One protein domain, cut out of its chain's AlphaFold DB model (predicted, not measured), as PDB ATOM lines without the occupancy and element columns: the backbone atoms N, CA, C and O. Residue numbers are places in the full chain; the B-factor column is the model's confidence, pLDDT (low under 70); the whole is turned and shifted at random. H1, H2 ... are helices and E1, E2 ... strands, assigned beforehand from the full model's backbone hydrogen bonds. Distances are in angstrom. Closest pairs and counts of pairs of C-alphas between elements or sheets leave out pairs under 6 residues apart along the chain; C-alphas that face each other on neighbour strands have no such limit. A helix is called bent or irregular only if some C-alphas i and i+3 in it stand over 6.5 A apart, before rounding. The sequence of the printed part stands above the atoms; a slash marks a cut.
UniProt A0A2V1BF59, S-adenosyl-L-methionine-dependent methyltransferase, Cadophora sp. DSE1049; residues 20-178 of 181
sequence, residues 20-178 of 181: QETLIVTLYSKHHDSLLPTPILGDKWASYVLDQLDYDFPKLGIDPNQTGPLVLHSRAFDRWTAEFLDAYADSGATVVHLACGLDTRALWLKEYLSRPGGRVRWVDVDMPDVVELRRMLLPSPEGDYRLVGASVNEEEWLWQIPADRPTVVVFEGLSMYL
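Overview. This is residues 20 to 178 of the 181 residues of the protein "S-adenosyl-L-methionine-dependent methyltransferase" of Cadophora sp. DSE1049 (UniProt A0A2V1BF59). A parallel sheet of four strands forms a slab with H4, H5 and H6 over one face and no named helix on the other, and the hairpin of H1 and H2 packs beyond one end of the sheet, with H1 crossing the start of the long H4. H3 lies farthest out at that end, and the longest axis runs from there to the turn after H4. The 159 printed residues hold six named helices and four strands in the order H1 H2 H3 H4 E1 H5 E2 H6 E3 E4, a mixed class. The sheet's order is E3 E2 E1 E4. The whole is compact, with a radius of gyration of the C-alphas of 15.6 A, and rounded, spanning 46 by 34 by 28 A.

Along the chain. H1, residues 20 to 34, begins at C-alpha 20 (78.152, -36.482, 193.383) and is 21.7 A long. H2 holds residues 44 to 50 and H3 residues 57 to 60. H4, residues 68 to 87, is 28.4 A long and starts at C-alpha 68 (58.561, -32.232, 199.095). E1 is residues 93 to 98, 16.3 A; H5 is residues 105 to 112; E2 is residues 120 to 126, 19.6 A. H6 is residues 128 to 137, 14.4 A, and E3 is residues 144 to 149, 16.8 A. E4, residues 167 to 170, ends at C-alpha 170 (70.876, -20.110, 188.309).

Arrangement. E3 and E4 are the edge strands. Within hydrogen-bond range are N 146 and O 122 of E3 and E2, 2.8 A, N 95 and O 121 of E1 and E2, 2.8 A, and N 170 and O 96 of E4 and E1, 2.8 A. E1, H5, E2 and E2, H6, E3 are strand-helix-strand units, parallel neighbours with a helix between, each with a right-handed crossover. In two layers, helices on one face of a sheet, H4 is over E1 and only just over E4, on which 3 of its C-alphas fall, at a height over the sheet of 9.8 A. H5 is over E2 at 10.9 A, and H6 stands up from the sheet over E3. H4 touches H5 with residues 78 to 82 alone, closest C-alphas Ala 82 and Tyr 112, 7.1 A. With residues 68 to 71 alone H4 touches H1, about perpendicular at 86 degrees, closest C-alphas Val 71 and Lys 30, 5.9 A. H1 and H2, a helical hairpin, touch at a steep tilt of 41 degrees, closest C-alphas His 31 and Ala 46, 5.0 A. H3 is close to H1 but not clearly touching, closest C-alphas Leu 60 and Val 25, 7.0 A. Each O i to N i+4 pair is within hydrogen-bond range in H2, H4 and H6, with 8 of 11 in H1 and 1 of 4 in H5, which has 3 of 5 O i to N i+3 pairs within range; H3 is too short for an O i to N i+4 pair. H5 is irregular, with C-alphas 107 and 110 7.6 A apart.

Size, cuts and confidence. The C-alphas of Lys 59 and Asp 90 are the two farthest apart, 46.7 A. The printed part has no cut. The link from E3 to E4, residues 150 to 166, is long. The mean pLDDT of the printed part is 90.3, and residues 20 and 117 are under 70.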
ATOM      1  N   GLN A  20      79.046 -35.873 194.371       65.81
ATOM      2  CA  GLN A  20      78.152 -36.482 193.383       65.81
ATOM      3  C   GLN A  20      76.972 -37.236 194.024       65.81
ATOM      4  O   GLN A  20      75.906 -37.317 193.417       65.81
ATOM      5  N   GLU A  21      77.112 -37.748 195.254       70.44
ATOM      6  CA  GLU A  21      75.998 -38.391 195.972       70.44
ATOM      7  C   GLU A  21      74.887 -37.383 196.304       70.44
ATOM      8  O   GLU A  21      73.705 -37.730 196.284       70.44
ATOM      9  N   THR A  22      75.240 -36.107 196.509       71.38
ATOM     10  CA  THR A  22      74.251 -35.042 196.755       71.38
ATOM     11  C   THR A  22      73.412 -34.770 195.501       71.38
ATOM     12  O   THR A  22      72.212 -34.521 195.606       71.38
ATOM     13  N   LEU A  23      73.987 -34.903 194.298       77.19
ATOM     14  CA  LEU A  23      73.243 -34.742 193.040       77.19
ATOM     15  C   LEU A  23      72.075 -35.739 192.936       77.19
ATOM     16  O   LEU A  23      71.009 -35.405 192.413       77.19
ATOM     17  N   ILE A  24      72.252 -36.949 193.479       85.00
ATOM     18  CA  ILE A  24      71.223 -37.995 193.477       85.00
ATOM     19  C   ILE A  24      70.070 -37.624 194.405       85.00
ATOM     20  O   ILE A  24      68.928 -37.921 194.077       85.00
ATOM     21  N   VAL A  25      70.330 -36.969 195.539       85.56
ATOM     22  CA  VAL A  25      69.297 -36.596 196.524       85.56
ATOM     23  C   VAL A  25      68.199 -35.750 195.881       85.56
ATOM     24  O   VAL A  25      67.007 -36.057 196.010       85.56
ATOM     25  N   THR A  26      68.593 -34.713 195.141       87.12
ATOM     26  CA  THR A  26      67.657 -33.828 194.437       87.12
ATOM     27  C   THR A  26      66.912 -34.581 193.337       87.12
ATOM     28  O   THR A  26      65.689 -34.478 193.231       87.12
ATOM     29  N   LEU A  27      67.623 -35.396 192.554       90.00
ATOM     30  CA  LEU A  27      67.038 -36.174 191.463       90.00
ATOM     31  C   LEU A  27      66.044 -37.238 191.970       90.00
ATOM     32  O   LEU A  27      64.949 -37.375 191.433       90.00
ATOM     33  N   TYR A  28      66.385 -37.933 193.054       90.56
ATOM     34  CA  TYR A  28      65.535 -38.901 193.751       90.56
ATOM     35  C   TYR A  28      64.269 -38.255 194.311       90.56
ATOM     36  O   TYR A  28      63.179 -38.813 194.193       90.56
ATOM     37  N   SER A  29      64.396 -37.044 194.857       91.25
ATOM     38  CA  SER A  29      63.254 -36.269 195.344       91.25
ATOM     39  C   SER A  29      62.290 -35.904 194.210       91.25
ATOM     40  O   SER A  29      61.083 -36.106 194.337       91.25
ATOM     41  N   LYS A  30      62.821 -35.438 193.071       92.44
ATOM     42  CA  LYS A  30      62.033 -35.130 191.864       92.44
ATOM     43  C   LYS A  30      61.380 -36.378 191.258       92.44
ATOM     44  O   LYS A  30      60.230 -36.318 190.828       92.44
ATOM     45  N   HIS A  31      62.076 -37.515 191.271       92.06
ATOM     46  CA  HIS A  31      61.522 -38.796 190.838       92.06
ATOM     47  C   HIS A  31      60.320 -39.212 191.690       92.06
ATOM     48  O   HIS A  31      59.261 -39.485 191.129       92.06
ATOM     49  N   HIS A  32      60.448 -39.204 193.021       91.12
ATOM     50  CA  HIS A  32      59.328 -39.536 193.909       91.12
ATOM     51  C   HIS A  32      58.132 -38.617 193.708       91.12
ATOM     52  O   HIS A  32      57.011 -39.107 193.589       91.12
ATOM     53  N   ASP A  33      58.369 -37.308 193.591       92.44
ATOM     54  CA  ASP A  33      57.313 -36.353 193.250       92.44
ATOM     55  C   ASP A  33      56.604 -36.732 191.947       92.44
ATOM     56  O   ASP A  33      55.377 -36.745 191.906       92.44
ATOM     57  N   SER A  34      57.353 -37.122 190.909       91.50
ATOM     58  CA  SER A  34      56.793 -37.491 189.602       91.50
ATOM     59  C   SER A  34      55.845 -38.697 189.626       91.50
ATOM     60  O   SER A  34      55.032 -38.844 188.711       91.50
ATOM     61  N   LEU A  35      55.929 -39.538 190.662       89.62
ATOM     62  CA  LEU A  35      55.079 -40.715 190.847       89.62
ATOM     63  C   LEU A  35      53.798 -40.416 191.644       89.62
ATOM     64  O   LEU A  35      52.912 -41.271 191.718       89.62
ATOM     65  N   LEU A  36      53.680 -39.230 192.251       90.12
ATOM     66  CA  LEU A  36      52.503 -38.856 193.030       90.12
ATOM     67  C   LEU A  36      51.282 -38.623 192.123       90.12
ATOM     68  O   LEU A  36      51.424 -38.120 191.007       90.12
ATOM     69  N   PRO A  37      50.051 -38.887 192.608       90.88
ATOM     70  CA  PRO A  37      48.829 -38.570 191.864       90.88
ATOM     71  C   PRO A  37      48.704 -37.082 191.501       90.88
ATOM     72  O   PRO A  37      48.125 -36.738 190.471       90.88
ATOM     73  N   THR A  38      49.256 -36.213 192.351       91.50
ATOM     74  CA  THR A  38      49.252 -34.758 192.182       91.50
ATOM     75  C   THR A  38      50.667 -34.224 192.437       91.50
ATOM     76  O   THR A  38      50.964 -33.818 193.562       91.50
ATOM     77  N   PRO A  39      51.562 -34.269 191.434       92.25
ATOM     78  CA  PRO A  39      52.959 -33.881 191.605       92.25
ATOM     79  C   PRO A  39      53.124 -32.357 191.721       92.25
ATOM     80  O   PRO A  39      52.334 -31.585 191.168       92.25
ATOM     81  N   ILE A  40      54.176 -31.916 192.409       92.19
ATOM     82  CA  ILE A  40      54.586 -30.510 192.518       92.19
ATOM     83  C   ILE A  40      55.235 -30.042 191.211       92.19
ATOM     84  O   ILE A  40      54.870 -28.976 190.708       92.19
ATOM     85  N   LEU A  41      56.193 -30.817 190.690       89.75
ATOM     86  CA  LEU A  41      56.892 -30.570 189.424       89.75
ATOM     87  C   LEU A  41      56.502 -31.590 188.359       89.75
ATOM     88  O   LEU A  41      56.230 -31.223 187.213       89.75
ATOM     89  N   GLY A  42      56.458 -32.870 188.731       89.00
ATOM     90  CA  GLY A  42      56.193 -33.943 187.777       89.00
ATOM     91  C   GLY A  42      57.323 -34.117 186.763       89.00
ATOM     92  O   GLY A  42      57.048 -34.338 185.582       89.00
ATOM     93  N   ASP A  43      58.574 -33.971 187.209       89.88
ATOM     94  CA  ASP A  43      59.769 -34.104 186.372       89.88
ATOM     95  C   ASP A  43      59.979 -35.565 185.954       89.88
ATOM     96  O   ASP A  43      60.562 -36.379 186.672       89.88
ATOM     97  N   LYS A  44      59.501 -35.905 184.756       90.69
ATOM     98  CA  LYS A  44      59.649 -37.254 184.190       90.69
ATOM     99  C   LYS A  44      61.090 -37.580 183.803       90.69
ATOM    100  O   LYS A  44      61.430 -38.757 183.683       90.69
ATOM    101  N   TRP A  45      61.927 -36.565 183.594       93.06
ATOM    102  CA  TRP A  45      63.330 -36.765 183.256       93.06
ATOM    103  C   TRP A  45      64.130 -37.259 184.459       93.06
ATOM    104  O   TRP A  45      65.077 -38.020 184.276       93.06
ATOM    105  N   ALA A  46      63.712 -36.917 185.681       91.25
ATOM    106  CA  ALA A  46      64.316 -37.465 186.889       91.25
ATOM    107  C   ALA A  46      64.254 -39.000 186.909       91.25
ATOM    108  O   ALA A  46      65.277 -39.661 187.078       91.25
ATOM    109  N   SER A  47      63.079 -39.572 186.629       88.06
ATOM    110  CA  SER A  47      62.895 -41.025 186.497       88.06
ATOM    111  C   SER A  47      63.783 -41.622 185.408       88.06
ATOM    112  O   SER A  47      64.475 -42.606 185.646       88.06
ATOM    113  N   TYR A  48      63.831 -40.977 184.242       90.31
ATOM    114  CA  TYR A  48      64.659 -41.423 183.120       90.31
ATOM    115  C   TYR A  48      66.148 -41.518 183.462       90.31
ATOM    116  O   TYR A  48      66.815 -42.462 183.039       90.31
ATOM    117  N   VAL A  49      66.684 -40.565 184.226       90.19
ATOM    118  CA  VAL A  49      68.087 -40.613 184.654       90.19
ATOM    119  C   VAL A  49      68.294 -41.707 185.701       90.19
ATOM    120  O   VAL A  49      69.227 -42.498 185.575       90.19
ATOM    121  N   LEU A  50      67.420 -41.798 186.709       88.06
ATOM    122  CA  LEU A  50      67.560 -42.786 187.784       88.06
ATOM    123  C   LEU A  50      67.451 -44.233 187.302       88.06
ATOM    124  O   LEU A  50      68.183 -45.088 187.797       88.06
ATOM    125  N   ASP A  51      66.604 -44.504 186.308       85.81
ATOM    126  CA  ASP A  51      66.442 -45.842 185.728       85.81
ATOM    127  C   ASP A  51      67.730 -46.373 185.074       85.81
ATOM    128  O   ASP A  51      67.894 -47.587 184.919       85.81
ATOM    129  N   GLN A  52      68.661 -45.479 184.725       87.44
ATOM    130  CA  GLN A  52      69.948 -45.804 184.105       87.44
ATOM    131  C   GLN A  52      71.079 -46.002 185.127       87.44
ATOM    132  O   GLN A  52      72.130 -46.540 184.772       87.44
ATOM    133  N   LEU A  53      70.872 -45.601 186.387       83.06
ATOM    134  CA  LEU A  53      71.876 -45.679 187.446       83.06
ATOM    135  C   LEU A  53      71.811 -47.026 188.184       83.06
ATOM    136  O   LEU A  53      70.757 -47.474 188.636       83.06
ATOM    137  N   ASP A  54      72.973 -47.658 188.360       78.69
ATOM    138  CA  ASP A  54      73.153 -48.799 189.270       78.69
ATOM    139  C   ASP A  54      73.492 -48.289 190.683       78.69
ATOM    140  O   ASP A  54      74.623 -48.413 191.152       78.69
ATOM    141  N   TYR A  55      72.522 -47.624 191.323       79.31
ATOM    142  CA  TYR A  55      72.682 -47.002 192.639       79.31
ATOM    143  C   TYR A  55      71.750 -47.619 193.692       79.31
ATOM    144  O   TYR A  55      70.578 -47.900 193.440       79.31
ATOM    145  N   ASP A  56      72.270 -47.797 194.905       81.31
ATOM    146  CA  ASP A  56      71.528 -48.319 196.054       81.31
ATOM    147  C   ASP A  56      70.797 -47.171 196.770       81.31
ATOM    148  O   ASP A  56      71.278 -46.624 197.761       81.31
ATOM    149  N   PHE A  57      69.642 -46.762 196.231       79.88
ATOM    150  CA  PHE A  57      68.834 -45.646 196.747       79.88
ATOM    151  C   PHE A  57      68.509 -45.708 198.248       79.88
ATOM    152  O   PHE A  57      68.553 -44.655 198.887       79.88
ATOM    153  N   PRO A  58      68.243 -46.886 198.854       82.81
ATOM    154  CA  PRO A  58      68.151 -47.013 200.307       82.81
ATOM    155  C   PRO A  58      69.326 -46.397 201.087       82.81
ATOM    156  O   PRO A  58      69.113 -45.895 202.190       82.81
ATOM    157  N   LYS A  59      70.546 -46.363 200.526       82.31
ATOM    158  CA  LYS A  59      71.716 -45.740 201.175       82.31
ATOM    159  C   LYS A  59      71.619 -44.228 201.324       82.31
ATOM    160  O   LYS A  59      72.338 -43.681 202.152       82.31
ATOM    161  N   LEU A  60      70.744 -43.552 200.573       79.38
ATOM    162  CA  LEU A  60      70.552 -42.106 200.731       79.38
ATOM    163  C   LEU A  60      69.996 -41.753 202.115       79.38
ATOM    164  O   LEU A  60      70.144 -40.616 202.550       79.38
ATOM    165  N   GLY A  61      69.331 -42.696 202.797       79.56
ATOM    166  CA  GLY A  61      68.727 -42.448 204.110       79.56
ATOM    167  C   GLY A  61      67.608 -41.400 204.086       79.56
ATOM    168  O   GLY A  61      67.241 -40.874 205.133       79.56
ATOM    169  N   ILE A  62      67.074 -41.082 202.902       79.88
ATOM    170  CA  ILE A  62      66.004 -40.101 202.719       79.88
ATOM    171  C   ILE A  62      64.662 -40.795 202.896       79.88
ATOM    172  O   ILE A  62      64.361 -41.761 202.198       79.88
ATOM    173  N   ASP A  63      63.830 -40.258 203.785       82.25
ATOM    174  CA  ASP A  63      62.409 -40.589 203.829       82.25
ATOM    175  C   ASP A  63      61.720 -39.980 202.592       82.25
ATOM    176  O   ASP A  63      61.718 -38.752 202.449       82.25
ATOM    177  N   PRO A  64      61.110 -40.790 201.702       73.56
ATOM    178  CA  PRO A  64      60.378 -40.285 200.541       73.56
ATOM    179  C   PRO A  64      59.311 -39.240 200.893       73.56
ATOM    180  O   PRO A  64      59.056 -38.335 200.098       73.56
ATOM    181  N   ASN A  65      58.740 -39.296 202.102       77.31
ATOM    182  CA  ASN A  65      57.753 -38.321 202.576       77.31
ATOM    183  C   ASN A  65      58.353 -36.941 202.900       77.31
ATOM    184  O   ASN A  65      57.612 -35.976 203.075       77.31
ATOM    185  N   GLN A  66      59.682 -36.826 202.971       81.25
ATOM    186  CA  GLN A  66      60.415 -35.587 203.270       81.25
ATOM    187  C   GLN A  66      61.046 -34.954 202.019       81.25
ATOM    188  O   GLN A  66      61.816 -34.003 202.123       81.25
ATOM    189  N   THR A  67      60.720 -35.451 200.823       84.38
ATOM    190  CA  THR A  67      61.269 -34.949 199.547       84.38
ATOM    191  C   THR A  67      60.601 -33.654 199.069       84.38
ATOM    192  O   THR A  67      61.208 -32.870 198.339       84.38
ATOM    193  N   GLY A  68      59.374 -33.377 199.525       88.50
ATOM    194  CA  GLY A  68      58.561 -32.232 199.095       88.50
ATOM    195  C   GLY A  68      59.251 -30.861 199.184       88.50
ATOM    196  O   GLY A  68      59.180 -30.108 198.212       88.50
ATOM    197  N   PRO A  69      59.949 -30.509 200.283       90.12
ATOM    198  CA  PRO A  69      60.671 -29.240 200.385       90.12
ATOM    199  C   PRO A  69      61.741 -29.037 199.303       90.12
ATOM    200  O   PRO A  69      61.840 -27.938 198.760       90.12
ATOM    201  N   LEU A  70      62.499 -30.081 198.944       89.00
ATOM    202  CA  LEU A  70      63.496 -30.007 197.866       89.00
ATOM    203  C   LEU A  70      62.824 -29.743 196.518       89.00
ATOM    204  O   LEU A  70      63.269 -28.896 195.749       89.00
ATOM    205  N   VAL A  71      61.703 -30.410 196.255       92.88
ATOM    206  CA  VAL A  71      60.963 -30.245 194.999       92.88
ATOM    207  C   VAL A  71      60.298 -28.865 194.915       92.88
ATOM    208  O   VAL A  71      60.312 -28.233 193.858       92.88
ATOM    209  N   LEU A  72      59.773 -28.341 196.028       94.19
ATOM    210  CA  LEU A  72      59.272 -26.964 196.110       94.19
ATOM    211  C   LEU A  72      60.380 -25.934 195.874       94.19
ATOM    212  O   LEU A  72      60.137 -24.927 195.206       94.19
ATOM    213  N   HIS A  73      61.581 -26.187 196.396       92.62
ATOM    214  CA  HIS A  73      62.746 -25.341 196.159       92.62
ATOM    215  C   HIS A  73      63.099 -25.311 194.668       92.62
ATOM    216  O   HIS A  73      63.167 -24.231 194.079       92.62
ATOM    217  N   SER A  74      63.175 -26.481 194.030       93.69
ATOM    218  CA  SER A  74      63.387 -26.580 192.586       93.69
ATOM    219  C   SER A  74      62.302 -25.856 191.780       93.69
ATOM    220  O   SER A  74      62.623 -25.143 190.827       93.69
ATOM    221  N   ARG A  75      61.034 -25.949 192.199       94.69
ATOM    222  CA  ARG A  75      59.915 -25.237 191.561       94.69
ATOM    223  C   ARG A  75      60.032 -23.718 191.652       94.69
ATOM    224  O   ARG A  75      59.574 -23.018 190.748       94.69
ATOM    225  N   ALA A  76      60.616 -23.187 192.725       95.69
ATOM    226  CA  ALA A  76      60.855 -21.752 192.831       95.69
ATOM    227  C   ALA A  76      61.855 -21.279 191.763       95.69
ATOM    228  O   ALA A  76      61.570 -20.301 191.071       95.69
ATOM    229  N   PHE A  77      62.956 -22.017 191.566       96.56
ATOM    230  CA  PHE A  77      63.927 -21.740 190.502       96.56
ATOM    231  C   PHE A  77      63.325 -21.870 189.100       96.56
ATOM    232  O   PHE A  77      63.593 -21.013 188.257       96.56
ATOM    233  N   ASP A  78      62.474 -22.875 188.864       95.75
ATOM    234  CA  ASP A  78      61.744 -23.015 187.594       95.75
ATOM    235  C   ASP A  78      60.914 -21.777 187.296       95.75
ATOM    236  O   ASP A  78      61.013 -21.198 186.215       95.75
ATOM    237  N   ARG A  79      60.124 -21.341 188.285       96.06
ATOM    238  CA  ARG A  79      59.270 -20.165 188.151       96.06
ATOM    239  C   ARG A  79      60.094 -18.916 187.857       96.06
ATOM    240  O   ARG A  79      59.783 -18.219 186.902       96.06
ATOM    241  N   TRP A  80      61.135 -18.636 188.642       97.50
ATOM    242  CA  TRP A  80      61.952 -17.433 188.447       97.50
ATOM    243  C   TRP A  80      62.672 -17.428 187.098       97.50
ATOM    244  O   TRP A  80      62.738 -16.395 186.433       97.50
ATOM    245  N   THR A  81      63.169 -18.587 186.667       97.19
ATOM    246  CA  THR A  81      63.822 -18.728 185.362       97.19
ATOM    247  C   THR A  81      62.813 -18.525 184.230       97.19
ATOM    248  O   THR A  81      63.092 -17.783 183.293       97.19
ATOM    249  N   ALA A  82      61.617 -19.117 184.328       95.62
ATOM    250  CA  ALA A  82      60.553 -18.940 183.341       95.62
ATOM    251  C   ALA A  82      60.058 -17.484 183.269       95.62
ATOM    252  O   ALA A  82      59.944 -16.939 182.175       95.62
ATOM    253  N   GLU A  83      59.840 -16.829 184.415       96.06
ATOM    254  CA  GLU A  83      59.457 -15.411 184.496       96.06
ATOM    255  C   GLU A  83      60.494 -14.508 183.812       96.06
ATOM    256  O   GLU A  83      60.131 -13.611 183.047       96.06
ATOM    257  N   PHE A  84      61.786 -14.768 184.031       96.88
ATOM    258  CA  PHE A  84      62.863 -14.045 183.357       96.88
ATOM    259  C   PHE A  84      62.842 -14.264 181.838       96.88
ATOM    260  O   PHE A  84      62.930 -13.309 181.066       96.88
ATOM    261  N   LEU A  85      62.702 -15.515 181.395       96.00
ATOM    262  CA  LEU A  85      62.656 -15.848 179.971       96.00
ATOM    263  C   LEU A  85      61.439 -15.224 179.270       96.00
ATOM    264  O   LEU A  85      61.581 -14.712 178.160       96.00
ATOM    265  N   ASP A  86      60.276 -15.196 179.924       95.25
ATOM    266  CA  ASP A  86      59.063 -14.550 179.406       95.25
ATOM    267  C   ASP A  86      59.209 -13.019 179.316       95.25
ATOM    268  O   ASP A  86      58.760 -12.401 178.339       95.25
ATOM    269  N   ALA A  87      59.875 -12.400 180.298       95.06
ATOM    270  CA  ALA A  87      60.146 -10.962 180.306       95.06
ATOM    271  C   ALA A  87      61.044 -10.522 179.135       95.06
ATOM    272  O   ALA A  87      60.891  -9.412 178.623       95.06
ATOM    273  N   TYR A  88      61.932 -11.407 178.672       95.19
ATOM    274  CA  TYR A  88      62.883 -11.145 177.587       95.19
ATOM    275  C   TYR A  88      62.606 -11.960 176.314       95.19
ATOM    276  O   TYR A  88      63.486 -12.106 175.460       95.19
ATOM    277  N   ALA A  89      61.374 -12.451 176.140       93.50
ATOM    278  CA  ALA A  89      61.000 -13.277 174.993       93.50
ATOM    279  C   ALA A  89      61.206 -12.568 173.636       93.50
ATOM    280  O   ALA A  89      61.554 -13.220 172.659       93.50
ATOM    281  N   ASP A  90      61.075 -11.239 173.561       91.88
ATOM    282  CA  ASP A  90      61.249 -10.502 172.296       91.88
ATOM    283  C   ASP A  90      62.725 -10.257 171.936       91.88
ATOM    284  O   ASP A  90      63.101 -10.274 170.762       91.88
ATOM    285  N   SER A  91      63.585 -10.039 172.936       92.25
ATOM    286  CA  SER A  91      65.016  -9.768 172.732       92.25
ATOM    287  C   SER A  91      65.867 -11.039 172.676       92.25
ATOM    288  O   SER A  91      66.961 -11.031 172.106       92.25
ATOM    289  N   GLY A  92      65.370 -12.133 173.256       94.00
ATOM    290  CA  GLY A  92      66.182 -13.285 173.628       94.00
ATOM    291  C   GLY A  92      66.924 -13.049 174.946       94.00
ATOM    292  O   GLY A  92      67.059 -11.916 175.418       94.00
ATOM    293  N   ALA A  93      67.400 -14.144 175.531       96.25
ATOM    294  CA  ALA A  93      68.009 -14.177 176.855       96.25
ATOM    295  C   ALA A  93      69.041 -15.309 176.966       96.25
ATOM    296  O   ALA A  93      69.034 -16.242 176.156       96.25
ATOM    297  N   THR A  94      69.926 -15.217 177.957       97.44
ATOM    298  CA  THR A  94      70.871 -16.276 178.329       97.44
ATOM    299  C   THR A  94      70.528 -16.807 179.717       97.44
ATOM    300  O   THR A  94      70.298 -16.029 180.642       97.44
ATOM    301  N   VAL A  95      70.533 -18.125 179.875       97.88
ATOM    302  CA  VAL A  95      70.541 -18.811 181.169       97.88
ATOM    303  C   VAL A  95      71.941 -19.367 181.385       97.88
ATOM    304  O   VAL A  95      72.447 -20.088 180.525       97.88
ATOM    305  N   VAL A  96      72.559 -19.030 182.513       98.25
ATOM    306  CA  VAL A  96      73.809 -19.644 182.978       98.25
ATOM    307  C   VAL A  96      73.492 -20.441 184.233       98.25
ATOM    308  O   VAL A  96      73.120 -19.862 185.250       98.25
ATOM    309  N   HIS A  97      73.601 -21.761 184.159       97.88
ATOM    310  CA  HIS A  97      73.283 -22.666 185.253       97.88
ATOM    311  C   HIS A  97      74.570 -23.243 185.838       97.88
ATOM    312  O   HIS A  97      75.245 -24.055 185.208       97.88
ATOM    313  N   LEU A  98      74.922 -22.772 187.030       96.31
ATOM    314  CA  LEU A  98      76.148 -23.119 187.735       96.31
ATOM    315  C   LEU A  98      75.935 -24.355 188.601       96.31
ATOM    316  O   LEU A  98      74.933 -24.431 189.311       96.31
ATOM    317  N   ALA A  99      76.907 -25.269 188.565       93.62
ATOM    318  CA  ALA A  99      76.816 -26.582 189.198       93.62
ATOM    319  C   ALA A  99      75.508 -27.293 188.813       93.62
ATOM    320  O   ALA A  99      74.720 -27.715 189.661       93.62
ATOM    321  N   CYS A 100      75.247 -27.351 187.501       94.88
ATOM    322  CA  CYS A 100      73.971 -27.804 186.950       94.88
ATOM    323  C   CYS A 100      73.629 -29.267 187.282       94.88
ATOM    324  O   CYS A 100      72.481 -29.690 187.131       94.88
ATOM    325  N   GLY A 101      74.612 -30.073 187.677       93.12
ATOM    326  CA  GLY A 101      74.454 -31.466 188.037       93.12
ATOM    327  C   GLY A 101      73.745 -32.286 186.962       93.12
ATOM    328  O   GLY A 101      73.958 -32.155 185.751       93.12
ATOM    329  N   LEU A 102      72.821 -33.121 187.432       93.06
ATOM    330  CA  LEU A 102      71.907 -33.903 186.598       93.06
ATOM    331  C   LEU A 102      70.568 -33.188 186.368       93.06
ATOM    332  O   LEU A 102      69.575 -33.833 186.044       93.06
ATOM    333  N   ASP A 103      70.514 -31.867 186.549       94.06
ATOM    334  CA  ASP A 103      69.275 -31.111 186.424       94.06
ATOM    335  C   ASP A 103      68.766 -31.045 184.982       94.06
ATOM    336  O   ASP A 103      69.522 -30.809 184.042       94.06
ATOM    337  N   THR A 104      67.470 -31.227 184.784       94.38
ATOM    338  CA  THR A 104      66.896 -31.498 183.463       94.38
ATOM    339  C   THR A 104      66.179 -30.290 182.863       94.38
ATOM    340  O   THR A 104      65.660 -30.398 181.756       94.38
ATOM    341  N   ARG A 105      66.169 -29.123 183.529       94.19
ATOM    342  CA  ARG A 105      65.382 -27.945 183.105       94.19
ATOM    343  C   ARG A 105      65.645 -27.502 181.676       94.19
ATOM    344  O   ARG A 105      64.701 -27.150 180.973       94.19
ATOM    345  N   ALA A 106      66.892 -27.576 181.219       95.19
ATOM    346  CA  ALA A 106      67.261 -27.236 179.844       95.19
ATOM    347  C   ALA A 106      66.473 -28.046 178.791       95.19
ATOM    348  O   ALA A 106      66.283 -27.581 177.669       95.19
ATOM    349  N   LEU A 107      65.992 -29.243 179.149       93.94
ATOM    350  CA  LEU A 107      65.254 -30.141 178.261       93.94
ATOM    351  C   LEU A 107      63.772 -29.780 178.141       93.94
ATOM    352  O   LEU A 107      63.189 -30.010 177.085       93.94
ATOM    353  N   TRP A 108      63.162 -29.221 179.190       91.94
ATOM    354  CA  TRP A 108      61.701 -29.114 179.278       91.94
ATOM    355  C   TRP A 108      61.169 -27.742 179.701       91.94
ATOM    356  O   TRP A 108      60.010 -27.440 179.422       91.94
ATOM    357  N   LEU A 109      61.963 -26.873 180.339       92.75
ATOM    358  CA  LEU A 109      61.466 -25.602 180.889       92.75
ATOM    359  C   LEU A 109      60.890 -24.683 179.801       92.75
ATOM    360  O   LEU A 109      59.909 -23.983 180.041       92.75
ATOM    361  N   LYS A 110      61.437 -24.741 178.578       88.38
ATOM    362  CA  LYS A 110      60.945 -23.974 177.417       88.38
ATOM    363  C   LYS A 110      59.458 -24.206 177.114       88.38
ATOM    364  O   LYS A 110      58.807 -23.331 176.559       88.38
ATOM    365  N   GLU A 111      58.917 -25.366 177.484       85.50
ATOM    366  CA  GLU A 111      57.512 -25.740 177.269       85.50
ATOM    367  C   GLU A 111      56.556 -25.068 178.265       85.50
ATOM    368  O   GLU A 111      55.347 -25.058 178.045       85.50
ATOM    369  N   TYR A 112      57.089 -24.513 179.358       84.19
ATOM    370  CA  TYR A 112      56.326 -23.840 180.411       84.19
ATOM    371  C   TYR A 112      56.259 -22.321 180.237       84.19
ATOM    372  O   TYR A 112      55.599 -21.650 181.032       84.19
ATOM    373  N   LEU A 113      56.932 -21.781 179.222       89.38
ATOM    374  CA  LEU A 113      56.909 -20.354 178.931       89.38
ATOM    375  C   LEU A 113      55.518 -19.940 178.446       89.38
ATOM    376  O   LEU A 113      54.894 -20.622 177.629       89.38
ATOM    377  N   SER A 114      55.024 -18.808 178.951       88.50
ATOM    378  CA  SER A 114      53.719 -18.273 178.548       88.50
ATOM    379  C   SER A 114      53.760 -17.625 177.163       88.50
ATOM    380  O   SER A 114      52.721 -17.440 176.521       88.50
ATOM    381  N   ARG A 115      54.964 -17.297 176.683       84.38
ATOM    382  CA  ARG A 115      55.215 -16.724 175.363       84.38
ATOM    383  C   ARG A 115      56.086 -17.683 174.548       84.38
ATOM    384  O   ARG A 115      56.944 -18.354 175.121       84.38
ATOM    385  N   PRO A 116      55.917 -17.749 173.213       74.75
ATOM    386  CA  PRO A 116      56.867 -18.464 172.369       74.75
ATOM    387  C   PRO A 116      58.256 -17.874 172.620       74.75
ATOM    388  O   PRO A 116      58.486 -16.689 172.373       74.75
ATOM    389  N   GLY A 117      59.134 -18.691 173.203       63.34
ATOM    390  CA  GLY A 117      60.434 -18.243 173.677       63.34
ATOM    391  C   GLY A 117      61.229 -17.601 172.547       63.34
ATOM    392  O   GLY A 117      61.328 -18.152 171.449       63.34
ATOM    393  N   GLY A 118      61.803 -16.431 172.824       70.31
ATOM    394  CA  GLY A 118      62.806 -15.827 171.957       70.31
ATOM    395  C   GLY A 118      64.042 -16.707 171.802       70.31
ATOM    396  O   GLY A 118      64.091 -17.865 172.213       70.31
ATOM    397  N   ARG A 119      65.112 -16.142 171.243       88.12
ATOM    398  CA  ARG A 119      66.408 -16.834 171.157       88.12
ATOM    399  C   ARG A 119      66.996 -17.037 172.561       88.12
ATOM    400  O   ARG A 119      67.703 -16.162 173.063       88.12
ATOM    401  N   VAL A 120      66.700 -18.181 173.179       94.44
ATOM    402  CA  VAL A 120      67.275 -18.606 174.461       94.44
ATOM    403  C   VAL A 120      68.617 -19.277 174.207       94.44
ATOM    404  O   VAL A 120      68.694 -20.235 173.440       94.44
ATOM    405  N   ARG A 121      69.659 -18.765 174.864       96.31
ATOM    406  CA  ARG A 121      70.924 -19.472 175.046       96.31
ATOM    407  C   ARG A 121      70.923 -20.116 176.422       96.31
ATOM    408  O   ARG A 121      70.662 -19.425 177.401       96.31
ATOM    409  N   TRP A 122      71.255 -21.392 176.504       97.62
ATOM    410  CA  TRP A 122      71.390 -22.091 177.776       97.62
ATOM    411  C   TRP A 122      72.812 -22.620 177.929       97.62
ATOM    412  O   TRP A 122      73.300 -23.355 177.074       97.62
ATOM    413  N   VAL A 123      73.480 -22.222 179.008       98.06
ATOM    414  CA  VAL A 123      74.843 -22.640 179.340       98.06
ATOM    415  C   VAL A 123      74.804 -23.348 180.684       98.06
ATOM    416  O   VAL A 123      74.644 -22.708 181.719       98.06
ATOM    417  N   ASP A 124      74.935 -24.666 180.656       98.00
ATOM    418  CA  ASP A 124      75.155 -25.482 181.846       98.00
ATOM    419  C   ASP A 124      76.666 -25.538 182.132       98.00
ATOM    420  O   ASP A 124      77.461 -25.792 181.220       98.00
ATOM    421  N   VAL A 125      77.058 -25.301 183.383       97.12
ATOM    422  CA  VAL A 125      78.449 -25.341 183.851       97.12
ATOM    423  C   VAL A 125      78.542 -26.286 185.040       97.12
ATOM    424  O   VAL A 125      77.810 -26.125 186.018       97.12
ATOM    425  N   ASP A 126      79.450 -27.253 184.976       94.56
ATOM    426  CA  ASP A 126      79.774 -28.129 186.103       94.56
ATOM    427  C   ASP A 126      81.183 -28.710 185.954       94.56
ATOM    428  O   ASP A 126      81.830 -28.551 184.917       94.56
ATOM    429  N   MET A 127      81.648 -29.426 186.973       92.44
ATOM    430  CA  MET A 127      82.919 -30.133 186.960       92.44
ATOM    431  C   MET A 127      82.999 -31.110 185.767       92.44
ATOM    432  O   MET A 127      81.987 -31.703 185.373       92.44
ATOM    433  N   PRO A 128      84.193 -31.316 185.171       92.50
ATOM    434  CA  PRO A 128      84.345 -32.157 183.982       92.50
ATOM    435  C   PRO A 128      83.780 -33.578 184.122       92.50
ATOM    436  O   PRO A 128      83.191 -34.103 183.181       92.50
ATOM    437  N   ASP A 129      83.912 -34.197 185.293       89.50
ATOM    438  CA  ASP A 129      83.376 -35.528 185.589       89.50
ATOM    439  C   ASP A 129      81.837 -35.560 185.604       89.50
ATOM    440  O   ASP A 129      81.234 -36.496 185.072       89.50
ATOM    441  N   VAL A 130      81.194 -34.518 186.137       90.00
ATOM    442  CA  VAL A 130      79.733 -34.344 186.094       90.00
ATOM    443  C   VAL A 130      79.256 -34.101 184.661       90.00
ATOM    444  O   VAL A 130      78.242 -34.665 184.245       90.00
ATOM    445  N   VAL A 131      80.003 -33.326 183.872       93.88
ATOM    446  CA  VAL A 131      79.711 -33.101 182.447       93.88
ATOM    447  C   VAL A 131      79.761 -34.398 181.646       93.88
ATOM    448  O   VAL A 131      78.844 -34.658 180.862       93.88
ATOM    449  N   GLU A 132      80.783 -35.233 181.848       91.75
ATOM    450  CA  GLU A 132      80.840 -36.536 181.179       91.75
ATOM    451  C   GLU A 132      79.683 -37.442 181.612       91.75
ATOM    452  O   GLU A 132      79.027 -38.051 180.763       91.75
ATOM    453  N   LEU A 133      79.354 -37.470 182.909       88.38
ATOM    454  CA  LEU A 133      78.195 -38.210 183.412       88.38
ATOM    455  C   LEU A 133      76.890 -37.753 182.746       88.38
ATOM    456  O   LEU A 133      76.095 -38.577 182.291       88.38
ATOM    457  N   ARG A 134      76.689 -36.439 182.629       92.81
ATOM    458  CA  ARG A 134      75.507 -35.845 181.998       92.81
ATOM    459  C   ARG A 134      75.391 -36.239 180.527       92.81
ATOM    460  O   ARG A 134      74.305 -36.619 180.101       92.81
ATOM    461  N   ARG A 135      76.494 -36.218 179.766       93.25
ATOM    462  CA  ARG A 135      76.514 -36.639 178.349       93.25
ATOM    463  C   ARG A 135      76.146 -38.106 178.152       93.25
ATOM    464  O   ARG A 135      75.608 -38.456 177.106       93.25
ATOM    465  N   MET A 136      76.455 -38.958 179.128       89.44
ATOM    466  CA  MET A 136      76.089 -40.374 179.076       89.44
ATOM    467  C   MET A 136      74.613 -40.607 179.411       89.44
ATOM    468  O   MET A 136      73.996 -41.490 178.824       89.44
ATOM    469  N   LEU A 137      74.056 -39.837 180.352       89.75
ATOM    470  CA  LEU A 137      72.721 -40.084 180.906       89.75
ATOM    471  C   LEU A 137      71.600 -39.290 180.238       89.75
ATOM    472  O   LEU A 137      70.452 -39.726 180.289       89.75
ATOM    473  N   LEU A 138      71.902 -38.123 179.668       92.56
ATOM    474  CA  LEU A 138      70.917 -37.193 179.125       92.56
ATOM    475  C   LEU A 138      71.213 -36.870 177.656       92.56
ATOM    476  O   LEU A 138      72.372 -36.685 177.277       92.56
ATOM    477  N   PRO A 139      70.174 -36.738 176.813       93.88
ATOM    478  CA  PRO A 139      70.350 -36.162 175.491       93.88
ATOM    479  C   PRO A 139      70.756 -34.690 175.609       93.88
ATOM    480  O   PRO A 139      70.417 -34.007 176.576       93.88
ATOM    481  N   SER A 140      71.439 -34.173 174.587       94.44
ATOM    482  CA  SER A 140      71.672 -32.732 174.489       94.44
ATOM    483  C   SER A 140      70.335 -32.009 174.282       94.44
ATOM    484  O   SER A 140      69.605 -32.375 173.355       94.44
ATOM    485  N   PRO A 141      70.027 -30.962 175.067       94.50
ATOM    486  CA  PRO A 141      68.947 -30.039 174.756       94.50
ATOM    487  C   PRO A 141      69.060 -29.476 173.339       94.50
ATOM    488  O   PRO A 141      70.155 -29.241 172.821       94.50
ATOM    489  N   GLU A 142      67.909 -29.250 172.715       90.94
ATOM    490  CA  GLU A 142      67.815 -28.598 171.409       90.94
ATOM    491  C   GLU A 142      68.028 -27.078 171.523       90.94
ATOM    492  O   GLU A 142      67.658 -26.466 172.525       90.94
ATOM    493  N   GLY A 143      68.502 -26.445 170.446       91.94
ATOM    494  CA  GLY A 143      68.664 -24.988 170.358       91.94
ATOM    495  C   GLY A 143      70.094 -24.512 170.636       91.94
ATOM    496  O   GLY A 143      71.052 -25.248 170.408       91.94
ATOM    497  N   ASP A 144      70.249 -23.260 171.086       95.06
ATOM    498  CA  ASP A 144      71.547 -22.691 171.495       95.06
ATOM    499  C   ASP A 144      71.889 -23.186 172.911       95.06
ATOM    500  O   ASP A 144      71.702 -22.477 173.899       95.06
ATOM    501  N   TYR A 145      72.323 -24.446 173.006       96.69
ATOM    502  CA  TYR A 145      72.740 -25.097 174.247       96.69
ATOM    503  C   TYR A 145      74.255 -25.309 174.286       96.69
ATOM    504  O   TYR A 145      74.872 -25.694 173.288       96.69
ATOM    505  N   ARG A 146      74.857 -25.100 175.458       97.12
ATOM    506  CA  ARG A 146      76.261 -25.413 175.739       97.12
ATOM    507  C   ARG A 146      76.383 -26.087 177.098       97.12
ATOM    508  O   ARG A 146      75.799 -25.626 178.070       97.12
ATOM    509  N   LEU A 147      77.198 -27.135 177.148       97.69
ATOM    510  CA  LEU A 147      77.600 -27.809 178.378       97.69
ATOM    511  C   LEU A 147      79.108 -27.635 178.559       97.69
ATOM    512  O   LEU A 147      79.890 -28.125 177.737       97.69
ATOM    513  N   VAL A 148      79.497 -26.917 179.608       97.44
ATOM    514  CA  VAL A 148      80.876 -26.509 179.885       97.44
ATOM    515  C   VAL A 148      81.404 -27.272 181.096       97.44
ATOM    516  O   VAL A 148      80.809 -27.222 182.167       97.44
ATOM    517  N   GLY A 149      82.524 -27.975 180.910       96.38
ATOM    518  CA  GLY A 149      83.254 -28.645 181.985       96.38
ATOM    519  C   GLY A 149      84.267 -27.698 182.612       96.38
ATOM    520  O   GLY A 149      85.339 -27.521 182.039       96.38
ATOM    521  N   ALA A 150      83.926 -27.083 183.741       95.12
ATOM    522  CA  ALA A 150      84.778 -26.144 184.465       95.12
ATOM    523  C   ALA A 150      84.379 -26.058 185.944       95.12
ATOM    524  O   ALA A 150      83.215 -26.257 186.299       95.12
ATOM    525  N   SER A 151      85.337 -25.711 186.801       92.00
ATOM    526  CA  SER A 151      85.017 -25.317 188.173       92.00
ATOM    527  C   SER A 151      84.384 -23.927 188.172       92.00
ATOM    528  O   SER A 151      84.881 -23.010 187.525       92.00
ATOM    529  N   VAL A 152      83.320 -23.730 188.950       90.88
ATOM    530  CA  VAL A 152      82.693 -22.403 189.112       90.88
ATOM    531  C   VAL A 152      83.614 -21.386 189.799       90.88
ATOM    532  O   VAL A 152      83.346 -20.193 189.722       90.88
ATOM    533  N   ASN A 153      84.688 -21.853 190.448       88.88
ATOM    534  CA  ASN A 153      85.718 -21.010 191.063       88.88
ATOM    535  C   ASN A 153      86.789 -20.541 190.059       88.88
ATOM    536  O   ASN A 153      87.647 -19.742 190.415       88.88
ATOM    537  N   GLU A 154      86.784 -21.071 188.834       90.81
ATOM    538  CA  GLU A 154      87.653 -20.621 187.742       90.81
ATOM    539  C   GLU A 154      86.960 -19.497 186.959       90.81
ATOM    540  O   GLU A 154      85.732 -19.411 186.942       90.81
ATOM    541  N   GLU A 155      87.720 -18.635 186.283       89.38
ATOM    542  CA  GLU A 155      87.159 -17.497 185.534       89.38
ATOM    543  C   GLU A 155      87.158 -17.739 184.017       89.38
ATOM    544  O   GLU A 155      86.402 -17.113 183.273       89.38
ATOM    545  N   GLU A 156      87.980 -18.670 183.529       92.31
ATOM    546  CA  GLU A 156      88.227 -18.919 182.107       92.31
ATOM    547  C   GLU A 156      86.952 -19.245 181.324       92.31
ATOM    548  O   GLU A 156      86.814 -18.851 180.162       92.31
ATOM    549  N   TRP A 157      86.013 -19.958 181.949       93.19
ATOM    550  CA  TRP A 157      84.731 -20.299 181.334       93.19
ATOM    551  C   TRP A 157      83.803 -19.085 181.221       93.19
ATOM    552  O   TRP A 157      83.056 -18.979 180.245       93.19
ATOM    553  N   LEU A 158      83.868 -18.147 182.172       92.62
ATOM    554  CA  LEU A 158      82.999 -16.972 182.216       92.62
ATOM    555  C   LEU A 158      83.256 -16.064 181.011       92.62
ATOM    556  O   LEU A 158      82.314 -15.596 180.371       92.62
ATOM    557  N   TRP A 159      84.526 -15.895 180.630       92.19
ATOM    558  CA  TRP A 159      84.930 -15.086 179.474       92.19
ATOM    559  C   TRP A 159      84.419 -15.622 178.129       92.19
ATOM    560  O   TRP A 159      84.428 -14.904 177.128       92.19
ATOM    561  N   GLN A 160      83.956 -16.875 178.084       90.88
ATOM    562  CA  GLN A 160      83.411 -17.503 176.878       90.88
ATOM    563  C   GLN A 160      81.904 -17.264 176.710       90.88
ATOM    564  O   GLN A 160      81.344 -17.591 175.655       90.88
ATOM    565  N   ILE A 161      81.237 -16.709 177.727       93.62
ATOM    566  CA  ILE A 161      79.808 -16.398 177.693       93.62
ATOM    567  C   ILE A 161      79.622 -15.002 177.086       93.62
ATOM    568  O   ILE A 161      80.053 -14.011 177.674       93.62
ATOM    569  N   PRO A 162      78.973 -14.877 175.912       93.25
ATOM    570  CA  PRO A 162      78.781 -13.570 175.300       93.25
ATOM    571  C   PRO A 162      77.854 -12.687 176.139       93.25
ATOM    572  O   PRO A 162      76.727 -13.077 176.445       93.25
ATOM    573  N   ALA A 163      78.289 -11.459 176.420       94.38
ATOM    574  CA  ALA A 163      77.483 -10.422 177.067       94.38
ATOM    575  C   ALA A 163      76.561  -9.692 176.060       94.38
ATOM    576  O   ALA A 163      76.499  -8.465 176.029       94.38
ATOM    577  N   ASP A 164      75.889 -10.448 175.180       94.94
ATOM    578  CA  ASP A 164      75.110  -9.922 174.045       94.94
ATOM    579  C   ASP A 164      73.602  -9.790 174.320       94.94
ATOM    580  O   ASP A 164      72.869  -9.258 173.486       94.94
ATOM    581  N   ARG A 165      73.124 -10.284 175.468       94.94
ATOM    582  CA  ARG A 165      71.705 -10.275 175.852       94.94
ATOM    583  C   ARG A 165      71.519 -10.363 177.374       94.94
ATOM    584  O   ARG A 165      72.452 -10.769 178.074       94.94
ATOM    585  N   PRO A 166      70.324 -10.026 177.896       97.00
ATOM    586  CA  PRO A 166      69.989 -10.210 179.306       97.00
ATOM    587  C   PRO A 166      70.295 -11.634 179.772       97.00
ATOM    588  O   PRO A 166      69.969 -12.599 179.080       97.00
ATOM    589  N   THR A 167      70.930 -11.757 180.937       97.56
ATOM    590  CA  THR A 167      71.386 -13.043 181.475       97.56
ATOM    591  C   THR A 167      70.827 -13.272 182.874       97.56
ATOM    592  O   THR A 167      70.917 -12.385 183.721       97.56
ATOM    593  N   VAL A 168      70.278 -14.464 183.111       97.56
ATOM    594  CA  VAL A 168      69.941 -14.966 184.448       97.56
ATOM    595  C   VAL A 168      70.947 -16.037 184.845       97.56
ATOM    596  O   VAL A 168      71.290 -16.906 184.040       97.56
ATOM    597  N   VAL A 169      71.425 -15.961 186.084       97.75
ATOM    598  CA  VAL A 169      72.315 -16.962 186.672       97.75
ATOM    599  C   VAL A 169      71.514 -17.804 187.655       97.75
ATOM    600  O   VAL A 169      70.890 -17.269 188.571       97.75
ATOM    601  N   VAL A 170      71.529 -19.117 187.454       97.44
ATOM    602  CA  VAL A 170      70.876 -20.110 188.309       97.44
ATOM    603  C   VAL A 170      71.969 -20.876 189.047       97.44
ATOM    604  O   VAL A 170      72.895 -21.377 188.420       97.44
ATOM    605  N   PHE A 171      71.877 -20.953 190.371       93.00
ATOM    606  CA  PHE A 171      72.802 -21.713 191.217       93.00
ATOM    607  C   PHE A 171      72.017 -22.373 192.359       93.00
ATOM    608  O   PHE A 171      71.948 -21.884 193.487       93.00
ATOM    609  N   GLU A 172      71.347 -23.479 192.041       91.31
ATOM    610  CA  GLU A 172      70.568 -24.256 193.006       91.31
ATOM    611  C   GLU A 172      71.480 -25.242 193.742       91.31
ATOM    612  O   GLU A 172      72.132 -26.070 193.121       91.31
ATOM    613  N   GLY A 173      71.514 -25.184 195.076       85.88
ATOM    614  CA  GLY A 173      72.266 -26.175 195.854       85.88
ATOM    615  C   GLY A 173      73.791 -26.047 195.757       85.88
ATOM    616  O   GLY A 173      74.482 -27.033 195.980       85.88
ATOM    617  N   LEU A 174      74.314 -24.854 195.440       85.81
ATOM    618  CA  LEU A 174      75.754 -24.613 195.281       85.81
ATOM    619  C   LEU A 174      76.407 -23.899 196.474       85.81
ATOM    620  O   LEU A 174      77.491 -24.274 196.910       85.81
ATOM    621  N   SER A 175      75.776 -22.851 197.009       84.81
ATOM    622  CA  SER A 175      76.444 -21.890 197.904       84.81
ATOM    623  C   SER A 175      77.017 -22.493 199.193       84.81
ATOM    624  O   SER A 175      78.013 -21.996 199.702       84.81
ATOM    625  N   MET A 176      76.434 -23.580 199.703       83.12
ATOM    626  CA  MET A 176      76.919 -24.308 200.884       83.12
ATOM    627  C   MET A 176      78.236 -25.068 200.658       83.12
ATOM    628  O   MET A 176      78.840 -25.519 201.628       83.12
ATOM    629  N   TYR A 177      78.665 -25.221 199.404       80.69
ATOM    630  CA  TYR A 177      79.921 -25.868 199.019       80.69
ATOM    631  C   TYR A 177      81.031 -24.866 198.681       80.69
ATOM    632  O   TYR A 177      82.159 -25.275 198.411       80.69
ATOM    633  N   LEU A 178      80.727 -23.565 198.698       82.56
ATOM    634  CA  LEU A 178      81.698 -22.505 198.452       82.56
ATOM    635  C   LEU A 178      82.295 -22.025 199.777       82.56
ATOM    636  O   LEU A 178      81.591 -21.846 200.772       82.56
TER     637      LEU A 178